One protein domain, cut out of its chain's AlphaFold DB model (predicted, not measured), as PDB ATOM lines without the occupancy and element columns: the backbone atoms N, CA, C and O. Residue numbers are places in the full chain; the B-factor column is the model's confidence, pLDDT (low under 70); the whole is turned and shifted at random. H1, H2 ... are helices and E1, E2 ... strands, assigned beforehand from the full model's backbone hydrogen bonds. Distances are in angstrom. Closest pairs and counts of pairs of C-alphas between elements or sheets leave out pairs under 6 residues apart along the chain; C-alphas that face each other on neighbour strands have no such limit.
ATOM      1  N   LYS A   2      84.344 -15.059   7.705       60.16
ATOM      2  CA  LYS A   2      83.194 -15.353   6.810       60.16
ATOM      3  C   LYS A   2      82.218 -16.422   7.342       60.16
ATOM      4  O   LYS A   2      81.014 -16.247   7.236       60.16
ATOM      5  N   LYS A   3      82.730 -17.487   7.977       64.88
ATOM      6  CA  LYS A   3      81.906 -18.569   8.555       64.88
ATOM      7  C   LYS A   3      81.083 -18.133   9.778       64.88
ATOM      8  O   LYS A   3      79.995 -18.647   9.973       64.88
ATOM      9  N   ILE A   4      81.579 -17.169  10.559       75.75
ATOM     10  CA  ILE A   4      80.901 -16.650  11.762       75.75
ATOM     11  C   ILE A   4      79.757 -15.712  11.354       75.75
ATOM     12  O   ILE A   4      78.663 -15.797  11.900       75.75
ATOM     13  N   VAL A   5      79.978 -14.886  10.325       77.56
ATOM     14  CA  VAL A   5      78.937 -14.019   9.747       77.56
ATOM     15  C   VAL A   5      77.808 -14.853   9.132       77.56
ATOM     16  O   VAL A   5      76.640 -14.567   9.376       77.56
ATOM     17  N   LEU A   6      78.140 -15.932   8.411       72.81
ATOM     18  CA  LEU A   6      77.133 -16.838   7.841       72.81
ATOM     19  C   LEU A   6      76.274 -17.512   8.925       72.81
ATOM     20  O   LEU A   6      75.064 -17.636   8.766       72.81
ATOM     21  N   PHE A   7      76.899 -17.916  10.035       75.19
ATOM     22  CA  PHE A   7      76.208 -18.565  11.150       75.19
ATOM     23  C   PHE A   7      75.276 -17.595  11.890       75.19
ATOM     24  O   PHE A   7      74.166 -17.963  12.261       75.19
ATOM     25  N   SER A   8      75.691 -16.331  12.033       72.69
ATOM     26  CA  SER A   8      74.859 -15.279  12.621       72.69
ATOM     27  C   SER A   8      73.612 -14.992  11.778       72.69
ATOM     28  O   SER A   8      72.540 -14.808  12.339       72.69
ATOM     29  N   ILE A   9      73.716 -14.987  10.444       73.25
ATOM     30  CA  ILE A   9      72.569 -14.748   9.548       73.25
ATOM     31  C   ILE A   9      71.557 -15.905   9.625       73.25
ATOM     32  O   ILE A   9      70.349 -15.672   9.633       73.25
ATOM     33  N   LEU A  10      72.038 -17.146   9.754       68.44
ATOM     34  CA  LEU A  10      71.181 -18.330   9.876       68.44
ATOM     35  C   LEU A  10      70.350 -18.327  11.173       68.44
ATOM     36  O   LEU A  10      69.188 -18.728  11.167       68.44
ATOM     37  N   LEU A  11      70.925 -17.825  12.271       66.94
ATOM     38  CA  LEU A  11      70.257 -17.711  13.573       66.94
ATOM     39  C   LEU A  11      69.194 -16.601  13.619       66.94
ATOM     40  O   LEU A  11      68.269 -16.681  14.423       66.94
ATOM     41  N   PHE A  12      69.273 -15.592  12.750       62.00
ATOM     42  CA  PHE A  12      68.208 -14.588  12.620       62.00
ATOM     43  C   PHE A  12      67.049 -15.060  11.726       62.00
ATOM     44  O   PHE A  12      65.915 -14.625  11.924       62.00
ATOM     45  N   ALA A  13      67.293 -15.983  10.789       62.31
ATOM     46  CA  ALA A  13      66.280 -16.466   9.846       62.31
ATOM     47  C   ALA A  13      65.212 -17.386  10.476       62.31
ATOM     48  O   ALA A  13      64.107 -17.495   9.945       62.31
ATOM     49  N   ILE A  14      65.491 -18.013  11.626       61.16
ATOM     50  CA  ILE A  14      64.535 -18.912  12.304       61.16
ATOM     51  C   ILE A  14      63.334 -18.186  12.937       61.16
ATOM     52  O   ILE A  14      62.323 -18.825  13.215       61.16
ATOM     53  N   ASN A  15      63.392 -16.859  13.099       59.22
ATOM     54  CA  ASN A  15      62.293 -16.059  13.659       59.22
ATOM     55  C   ASN A  15      61.291 -15.555  12.602       59.22
ATOM     56  O   ASN A  15      60.328 -14.873  12.947       59.22
ATOM     57  N   ALA A  16      61.484 -15.875  11.317       55.91
ATOM     58  CA  ALA A  16      60.623 -15.382  10.236       55.91
ATOM     59  C   ALA A  16      59.250 -16.087  10.150       55.91
ATOM     60  O   ALA A  16      58.365 -15.626   9.433       55.91
ATOM     61  N   ASN A  17      59.028 -17.168  10.906       59.22
ATOM     62  CA  ASN A  17      57.764 -17.913  10.914       59.22
ATOM     63  C   ASN A  17      56.817 -17.438  12.029       59.22
ATOM     64  O   ASN A  17      56.300 -18.238  12.800       59.22
ATOM     65  N   ALA A  18      56.589 -16.127  12.128       56.41
ATOM     66  CA  ALA A  18      55.538 -15.566  12.986       56.41
ATOM     67  C   ALA A  18      54.206 -15.361  12.235       56.41
ATOM     68  O   ALA A  18      53.268 -14.793  12.787       56.41
ATOM     69  N   LEU A  19      54.099 -15.838  10.988       58.19
ATOM     70  CA  LEU A  19      52.822 -15.988  10.291       58.19
ATOM     71  C   LEU A  19      52.094 -17.198  10.879       58.19
ATOM     72  O   LEU A  19      52.256 -18.334  10.432       58.19
ATOM     73  N   SER A  20      51.315 -16.959  11.929       69.56
ATOM     74  CA  SER A  20      50.487 -18.009  12.515       69.56
ATOM     75  C   SER A  20      49.394 -18.429  11.524       69.56
ATOM     76  O   SER A  20      48.761 -17.594  10.873       69.56
ATOM     77  N   TRP A  21      49.106 -19.729  11.443       63.53
ATOM     78  CA  TRP A  21      47.978 -20.258  10.663       63.53
ATOM     79  C   TRP A  21      46.637 -19.590  11.019       63.53
ATOM     80  O   TRP A  21      45.743 -19.498  10.177       63.53
ATOM     81  N   SER A  22      46.502 -19.078  12.247       64.56
ATOM     82  CA  SER A  22      45.357 -18.281  12.694       64.56
ATOM     83  C   SER A  22      45.234 -16.937  11.973       64.56
ATOM     84  O   SER A  22      44.125 -16.557  11.606       64.56
ATOM     85  N   GLN A  23      46.344 -16.241  11.708       67.12
ATOM     86  CA  GLN A  23      46.324 -14.979  10.958       67.12
ATOM     87  C   GLN A  23      45.982 -15.210   9.483       67.12
ATOM     88  O   GLN A  23      45.183 -14.464   8.921       67.12
ATOM     89  N   LEU A  24      46.509 -16.281   8.877       68.62
ATOM     90  CA  LEU A  24      46.219 -16.619   7.480       68.62
ATOM     91  C   LEU A  24      44.740 -17.001   7.279       68.62
ATOM     92  O   LEU A  24      44.103 -16.542   6.331       68.62
ATOM     93  N   LYS A  25      44.158 -17.771   8.215       66.75
ATOM     94  CA  LYS A  25      42.711 -18.060   8.225       66.75
ATOM     95  C   LYS A  25      41.866 -16.806   8.445       66.75
ATOM     96  O   LYS A  25      40.850 -16.647   7.778       66.75
ATOM     97  N   SER A  26      42.274 -15.923   9.356       66.56
ATOM     98  CA  SER A  26      41.544 -14.679   9.619       66.56
ATOM     99  C   SER A  26      41.538 -13.746   8.406       66.56
ATOM    100  O   SER A  26      40.538 -13.076   8.181       66.56
ATOM    101  N   TRP A  27      42.617 -13.720   7.619       68.88
ATOM    102  CA  TRP A  27      42.714 -12.903   6.404       68.88
ATOM    103  C   TRP A  27      41.807 -13.402   5.272       68.88
ATOM    104  O   TRP A  27      41.244 -12.608   4.524       68.88
ATOM    105  N   MET A  28      41.649 -14.721   5.140       72.81
ATOM    106  CA  MET A  28      40.741 -15.313   4.151       72.81
ATOM    107  C   MET A  28      39.259 -15.163   4.513       72.81
ATOM    108  O   MET A  28      38.399 -15.330   3.646       72.81
ATOM    109  N   ASN A  29      38.940 -14.858   5.771       72.31
ATOM    110  CA  ASN A  29      37.563 -14.653   6.185       72.31
ATOM    111  C   ASN A  29      37.075 -13.282   5.714       72.31
ATOM    112  O   ASN A  29      37.615 -12.236   6.067       72.31
ATOM    113  N   LYS A  30      36.000 -13.290   4.926       68.94
ATOM    114  CA  LYS A  30      35.306 -12.069   4.526       68.94
ATOM    115  C   LYS A  30      34.760 -11.398   5.788       68.94
ATOM    116  O   LYS A  30      34.031 -12.029   6.548       68.94
ATOM    117  N   THR A  31      35.113 -10.134   6.019       64.94
ATOM    118  CA  THR A  31      34.484  -9.349   7.089       64.94
ATOM    119  C   THR A  31      33.027  -9.122   6.696       64.94
ATOM    120  O   THR A  31      32.752  -8.456   5.699       64.94
ATOM    121  N   ILE A  32      32.108  -9.747   7.427       65.62
ATOM    122  CA  ILE A  32      30.668  -9.546   7.269       65.62
ATOM    123  C   ILE A  32      30.280  -8.448   8.251       65.62
ATOM    124  O   ILE A  32      30.600  -8.539   9.435       65.62
ATOM    125  N   GLU A  33      29.642  -7.393   7.754       64.19
ATOM    126  CA  GLU A  33      29.111  -6.353   8.626       64.19
ATOM    127  C   GLU A  33      27.843  -6.900   9.303       64.19
ATOM    128  O   GLU A  33      26.936  -7.333   8.590       64.19
ATOM    129  N   PRO A  34      27.787  -6.966  10.645       63.41
ATOM    130  CA  PRO A  34      26.630  -7.519  11.335       63.41
ATOM    131  C   PRO A  34      25.431  -6.574  11.206       63.41
ATOM    132  O   PRO A  34      25.598  -5.351  11.203       63.41
ATOM    133  N   ASP A  35      24.222  -7.139  11.159       62.66
ATOM    134  CA  ASP A  35      22.968  -6.373  11.067       62.66
ATOM    135  C   ASP A  35      22.781  -5.413  12.257       62.66
ATOM    136  O   ASP A  35      22.178  -4.348  12.123       62.66
ATOM    137  N   VAL A  36      23.338  -5.773  13.420       63.91
ATOM    138  CA  VAL A  36      23.327  -4.978  14.651       63.91
ATOM    139  C   VAL A  36      24.729  -4.973  15.254       63.91
ATOM    140  O   VAL A  36      25.337  -6.023  15.449       63.91
ATOM    141  N   LYS A  37      25.247  -3.785  15.578       65.88
ATOM    142  CA  LYS A  37      26.515  -3.618  16.303       65.88
ATOM    143  C   LYS A  37      26.209  -3.431  17.784       65.88
ATOM    144  O   LYS A  37      25.475  -2.516  18.145       65.88
ATOM    145  N   TYR A  38      26.771  -4.280  18.629       67.12
ATOM    146  CA  TYR A  38      26.624  -4.197  20.076       67.12
ATOM    147  C   TYR A  38      27.950  -4.563  20.748       67.12
ATOM    148  O   TYR A  38      28.770  -5.284  20.177       67.12
ATOM    149  N   ASN A  39      28.173  -4.030  21.947       68.19
ATOM    150  CA  ASN A  39      29.385  -4.287  22.716       68.19
ATOM    151  C   ASN A  39      29.105  -5.368  23.756       68.19
ATOM    152  O   ASN A  39      28.092  -5.316  24.453       68.19
ATOM    153  N   ILE A  40      30.018  -6.327  23.864       73.19
ATOM    154  CA  ILE A  40      29.975  -7.359  24.894       73.19
ATOM    155  C   ILE A  40      31.121  -7.070  25.850       73.19
ATOM    156  O   ILE A  40      32.291  -7.169  25.472       73.19
ATOM    157  N   GLU A  41      30.788  -6.706  27.082       73.44
ATOM    158  CA  GLU A  41      31.774  -6.648  28.153       73.44
ATOM    159  C   GLU A  41      32.056  -8.069  28.628       73.44
ATOM    160  O   GLU A  41      31.146  -8.845  28.919       73.44
ATOM    161  N   THR A  42      33.333  -8.434  28.647       72.00
ATOM    162  CA  THR A  42      33.768  -9.767  29.050       72.00
ATOM    163  C   THR A  42      34.884  -9.638  30.068       72.00
ATOM    164  O   THR A  42      35.740  -8.763  29.946       72.00
ATOM    165  N   GLU A  43      34.865 -10.502  31.077       76.75
ATOM    166  CA  GLU A  43      35.866 -10.539  32.137       76.75
ATOM    167  C   GLU A  43      36.604 -11.882  32.095       76.75
ATOM    168  O   GLU A  43      35.990 -12.939  31.925       76.75
ATOM    169  N   GLY A  44      37.929 -11.839  32.243       74.06
ATOM    170  CA  GLY A  44      38.787 -13.020  32.316       74.06
ATOM    171  C   GLY A  44      39.730 -13.201  31.123       74.06
ATOM    172  O   GLY A  44      39.820 -12.375  30.217       74.06
ATOM    173  N   TYR A  45      40.475 -14.306  31.143       74.06
ATOM    174  CA  TYR A  45      41.460 -14.648  30.115       74.06
ATOM    175  C   TYR A  45      40.895 -15.649  29.099       74.06
ATOM    176  O   TYR A  45      40.139 -16.551  29.462       74.06
ATOM    177  N   ASN A  46      41.329 -15.529  27.833       79.56
ATOM    178  CA  ASN A  46      40.960 -16.432  26.730       79.56
ATOM    179  C   ASN A  46      39.438 -16.518  26.507       79.56
ATOM    180  O   ASN A  46      38.868 -17.602  26.379       79.56
ATOM    181  N   VAL A  47      38.784 -15.356  26.473       81.88
ATOM    182  CA  VAL A  47      37.347 -15.264  26.216       81.88
ATOM    183  C   VAL A  47      37.049 -15.642  24.769       81.88
ATOM    184  O   VAL A  47      37.664 -15.125  23.833       81.88
ATOM    185  N   ARG A  48      36.075 -16.531  24.578       83.69
ATOM    186  CA  ARG A  48      35.546 -16.902  23.265       83.69
ATOM    187  C   ARG A  48      34.061 -16.617  23.236       83.69
ATOM    188  O   ARG A  48      33.325 -17.119  24.081       83.69
ATOM    189  N   VAL A  49      33.640 -15.833  22.257       85.00
ATOM    190  CA  VAL A  49      32.241 -15.466  22.068       85.00
ATOM    191  C   VAL A  49      31.741 -16.092  20.777       85.00
ATOM    192  O   VAL A  49      32.378 -15.966  19.732       85.00
ATOM    193  N   TYR A  50      30.601 -16.763  20.868       86.56
ATOM    194  CA  TYR A  50      29.891 -17.337  19.740       86.56
ATOM    195  C   TYR A  50      28.506 -16.717  19.670       86.56
ATOM    196  O   TYR A  50      27.757 -16.756  20.644       86.56
ATOM    197  N   GLU A  51      28.161 -16.185  18.508       86.81
ATOM    198  CA  GLU A  51      26.812 -15.736  18.199       86.81
ATOM    199  C   GLU A  51      26.177 -16.728  17.229       86.81
ATOM    200  O   GLU A  51      26.796 -17.122  16.236       86.81
ATOM    201  N   PHE A  52      24.956 -17.164  17.527       86.69
ATOM    202  CA  PHE A  52      24.225 -18.085  16.665       86.69
ATOM    203  C   PHE A  52      22.710 -17.930  16.802       86.69
ATOM    204  O   PHE A  52      22.184 -17.410  17.784       86.69
ATOM    205  N   THR A  53      21.994 -18.422  15.792       89.25
ATOM    206  CA  THR A  53      20.535 -18.575  15.803       89.25
ATOM    207  C   THR A  53      20.210 -20.062  15.918       89.25
ATOM    208  O   THR A  53      20.621 -20.824  15.037       89.25
ATOM    209  N   PRO A  54      19.502 -20.513  16.965       88.75
ATOM    210  CA  PRO A  54      19.106 -21.908  17.074       88.75
ATOM    211  C   PRO A  54      18.063 -22.262  16.005       88.75
ATOM    212  O   PRO A  54      17.124 -21.512  15.757       88.75
ATOM    213  N   LEU A  55      18.191 -23.442  15.393       88.88
ATOM    214  CA  LEU A  55      17.224 -23.918  14.392       88.88
ATOM    215  C   LEU A  55      15.826 -24.152  14.984       88.88
ATOM    216  O   LEU A  55      14.833 -24.064  14.270       88.88
ATOM    217  N   THR A  56      15.753 -24.452  16.282       90.75
ATOM    218  CA  THR A  56      14.502 -24.682  17.016       90.75
ATOM    219  C   THR A  56      13.742 -23.396  17.323       90.75
ATOM    220  O   THR A  56      12.533 -23.454  17.514       90.75
ATOM    221  N   ASP A  57      14.435 -22.254  17.377       87.00
ATOM    222  CA  ASP A  57      13.832 -20.932  17.555       87.00
ATOM    223  C   ASP A  57      14.545 -19.896  16.667       87.00
ATOM    224  O   ASP A  57      15.438 -19.169  17.117       87.00
ATOM    225  N   PRO A  58      14.161 -19.816  15.380       85.50
ATOM    226  CA  PRO A  58      14.768 -18.885  14.430       85.50
ATOM    227  C   PRO A  58      14.583 -17.405  14.801       85.50
ATOM    228  O   PRO A  58      15.319 -16.549  14.290       85.50
ATOM    229  N   GLY A  59      13.601 -17.109  15.662       86.31
ATOM    230  CA  GLY A  59      13.278 -15.773  16.151       86.31
ATOM    231  C   GLY A  59      14.194 -15.289  17.272       86.31
ATOM    232  O   GLY A  59      14.160 -14.105  17.596       86.31
ATOM    233  N   ALA A  60      15.044 -16.150  17.834       87.19
ATOM    234  CA  ALA A  60      16.015 -15.780  18.854       87.19
ATOM    235  C   ALA A  60      17.439 -15.683  18.288       87.19
ATOM    236  O   ALA A  60      17.846 -16.448  17.411       87.19
ATOM    237  N   THR A  61      18.223 -14.751  18.825       87.88
ATOM    238  CA  THR A  61      19.686 -14.753  18.709       87.88
ATOM    239  C   THR A  61      20.264 -15.085  20.072       87.88
ATOM    240  O   THR A  61      19.847 -14.518  21.083       87.88
ATOM    241  N   CYS A  62      21.227 -15.999  20.101       87.94
ATOM    242  CA  CYS A  62      21.928 -16.393  21.310       87.94
ATOM    243  C   CYS A  62      23.400 -16.000  21.223       87.94
ATOM    244  O   CYS A  62      24.065 -16.231  20.212       87.94
ATOM    245  N   ILE A  63      23.907 -15.451  22.321       89.25
ATOM    246  CA  ILE A  63      25.323 -15.201  22.554       89.25
ATOM    247  C   ILE A  63      25.781 -16.196  23.610       89.25
ATOM    248  O   ILE A  63      25.204 -16.271  24.696       89.25
ATOM    249  N   MET A  64      26.824 -16.953  23.294       89.31
ATOM    250  CA  MET A  64      27.473 -17.865  24.221       89.31
ATOM    251  C   MET A  64      28.918 -17.443  24.438       89.31
ATOM    252  O   MET A  64      29.700 -17.327  23.493       89.31
ATOM    253  N   THR A  65      29.273 -17.246  25.700       88.62
ATOM    254  CA  THR A  65      30.602 -16.824  26.125       88.62
ATOM    255  C   THR A  65      31.255 -17.948  26.906       88.62
ATOM    256  O   THR A  65      30.708 -18.439  27.894       88.62
ATOM    257  N   PHE A  66      32.450 -18.333  26.475       86.00
ATOM    258  CA  PHE A  66      33.314 -19.261  27.186       86.00
ATOM    259  C   PHE A  66      34.538 -18.535  27.710       86.00
ATOM    260  O   PHE A  66      35.201 -17.795  26.983       86.00
ATOM    261  N   THR A  67      34.866 -18.818  28.960       85.06
ATOM    262  CA  THR A  67      36.144 -18.486  29.584       85.06
ATOM    263  C   THR A  67      36.731 -19.769  30.173       85.06
ATOM    264  O   THR A  67      36.082 -20.817  30.158       85.06
ATOM    265  N   ASN A  68      37.950 -19.709  30.705       81.12
ATOM    266  CA  ASN A  68      38.548 -20.874  31.363       81.12
ATOM    267  C   ASN A  68      37.811 -21.284  32.656       81.12
ATOM    268  O   ASN A  68      37.922 -22.434  33.068       81.12
ATOM    269  N   GLU A  69      37.073 -20.369  33.291       80.50
ATOM    270  CA  GLU A  69      36.444 -20.601  34.601       80.50
ATOM    271  C   GLU A  69      34.917 -20.685  34.533       80.50
ATOM    272  O   GLU A  69      34.293 -21.418  35.298       80.50
ATOM    273  N   LYS A  70      34.302 -19.911  33.635       80.94
ATOM    274  CA  LYS A  70      32.849 -19.743  33.547       80.94
ATOM    275  C   LYS A  70      32.374 -19.779  32.102       80.94
ATOM    276  O   LYS A  70      33.044 -19.282  31.193       80.94
ATOM    277  N   MET A  71      31.178 -20.320  31.917       86.25
ATOM    278  CA  MET A  71      30.436 -20.245  30.665       86.25
ATOM    279  C   MET A  71      29.074 -19.609  30.916       86.25
ATOM    280  O   MET A  71      28.473 -19.816  31.970       86.25
ATOM    281  N   GLY A  72      28.604 -18.835  29.948       87.38
ATOM    282  CA  GLY A  72      27.302 -18.189  30.000       87.38
ATOM    283  C   GLY A  72      26.667 -18.174  28.623       87.38
ATOM    284  O   GLY A  72      27.361 -18.051  27.615       87.38
ATOM    285  N   MET A  73      25.347 -18.304  28.586       88.75
ATOM    286  CA  MET A  73      24.561 -18.144  27.374       88.75
ATOM    287  C   MET A  73      23.402 -17.207  27.667       88.75
ATOM    288  O   MET A  73      22.720 -17.350  28.681       88.75
ATOM    289  N   TYR A  74      23.181 -16.268  26.760       87.88
ATOM    290  CA  TYR A  74      22.055 -15.360  26.806       87.88
ATOM    291  C   TYR A  74      21.392 -15.317  25.438       87.88
ATOM    292  O   TYR A  74      22.054 -15.072  24.430       87.88
ATOM    293  N   CYS A  75      20.088 -15.568  25.409       88.56
ATOM    294  CA  CYS A  75      19.283 -15.510  24.200       88.56
ATOM    295  C   CYS A  75      18.287 -14.361  24.314       88.56
ATOM    296  O   CYS A  75      17.659 -14.180  25.357       88.56
ATOM    297  N   PHE A  76      18.131 -13.604  23.238       85.50
ATOM    298  CA  PHE A  76      17.171 -12.513  23.149       85.50
ATOM    299  C   PHE A  76      16.413 -12.581  21.821       85.50
ATOM    300  O   PHE A  76      16.946 -13.081  20.824       85.50
ATOM    301  N   PRO A  77      15.158 -12.102  21.789       85.44
ATOM    302  CA  PRO A  77      14.377 -12.086  20.566       85.44
ATOM    303  C   PRO A  77      15.004 -11.128  19.552       85.44
ATOM    304  O   PRO A  77      15.387 -10.002  19.883       85.44
ATOM    305  N   LYS A  78      15.063 -11.558  18.295       78.38
ATOM    306  CA  LYS A  78      15.375 -10.691  17.164       78.38
ATOM    307  C   LYS A  78      14.224  -9.712  17.010       78.38
ATOM    308  O   LYS A  78      13.092 -10.111  16.757       78.38
TER     309      LYS A  78
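Overview. This is residues 2 to 78 of the 87 residues of an uncharacterized protein of Sulfurospirillum sp. UBA12182 (UniProt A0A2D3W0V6). A small sheet of three strands is the body at one end, and a long arm, residues 2 to 39 with helices H1 and H2, stands free from it. The 77 printed residues hold H1 H2 E1 E2 E3 in that order, a mixed class; the sheet, E1 - E2 - E3, is antiparallel. The whole is extended, with a radius of gyration of the C-alphas of 21.5 A and spans of 70 by 31 by 22 A.

Arrangement. E1, residues 48 to 52, E2, residues 60 to 66, and E3, residues 71 to 77, form a meander, each strand the antiparallel neighbour of the one before. Within hydrogen-bond range are N 50 and O 64, 2.8 A, and N 63 and O 74, 2.8 A. H1, residues 2 to 16, and H2, residues 21 to 28, are apart. In H2 every O i to N i+4 pair is within range, in H1 8 of 11.

Along the chain. H1 starts at C-alpha 2 (83.194, -15.353, 6.810) and spans 22.8 A. E3 spans 20.7 A, ending at C-alpha 77 (14.377, -12.086, 20.566).

Size, cuts and confidence. The printed part has no cut. The link H2 to E1 is long. Residues 10 to 27, among others, have pLDDT under 70.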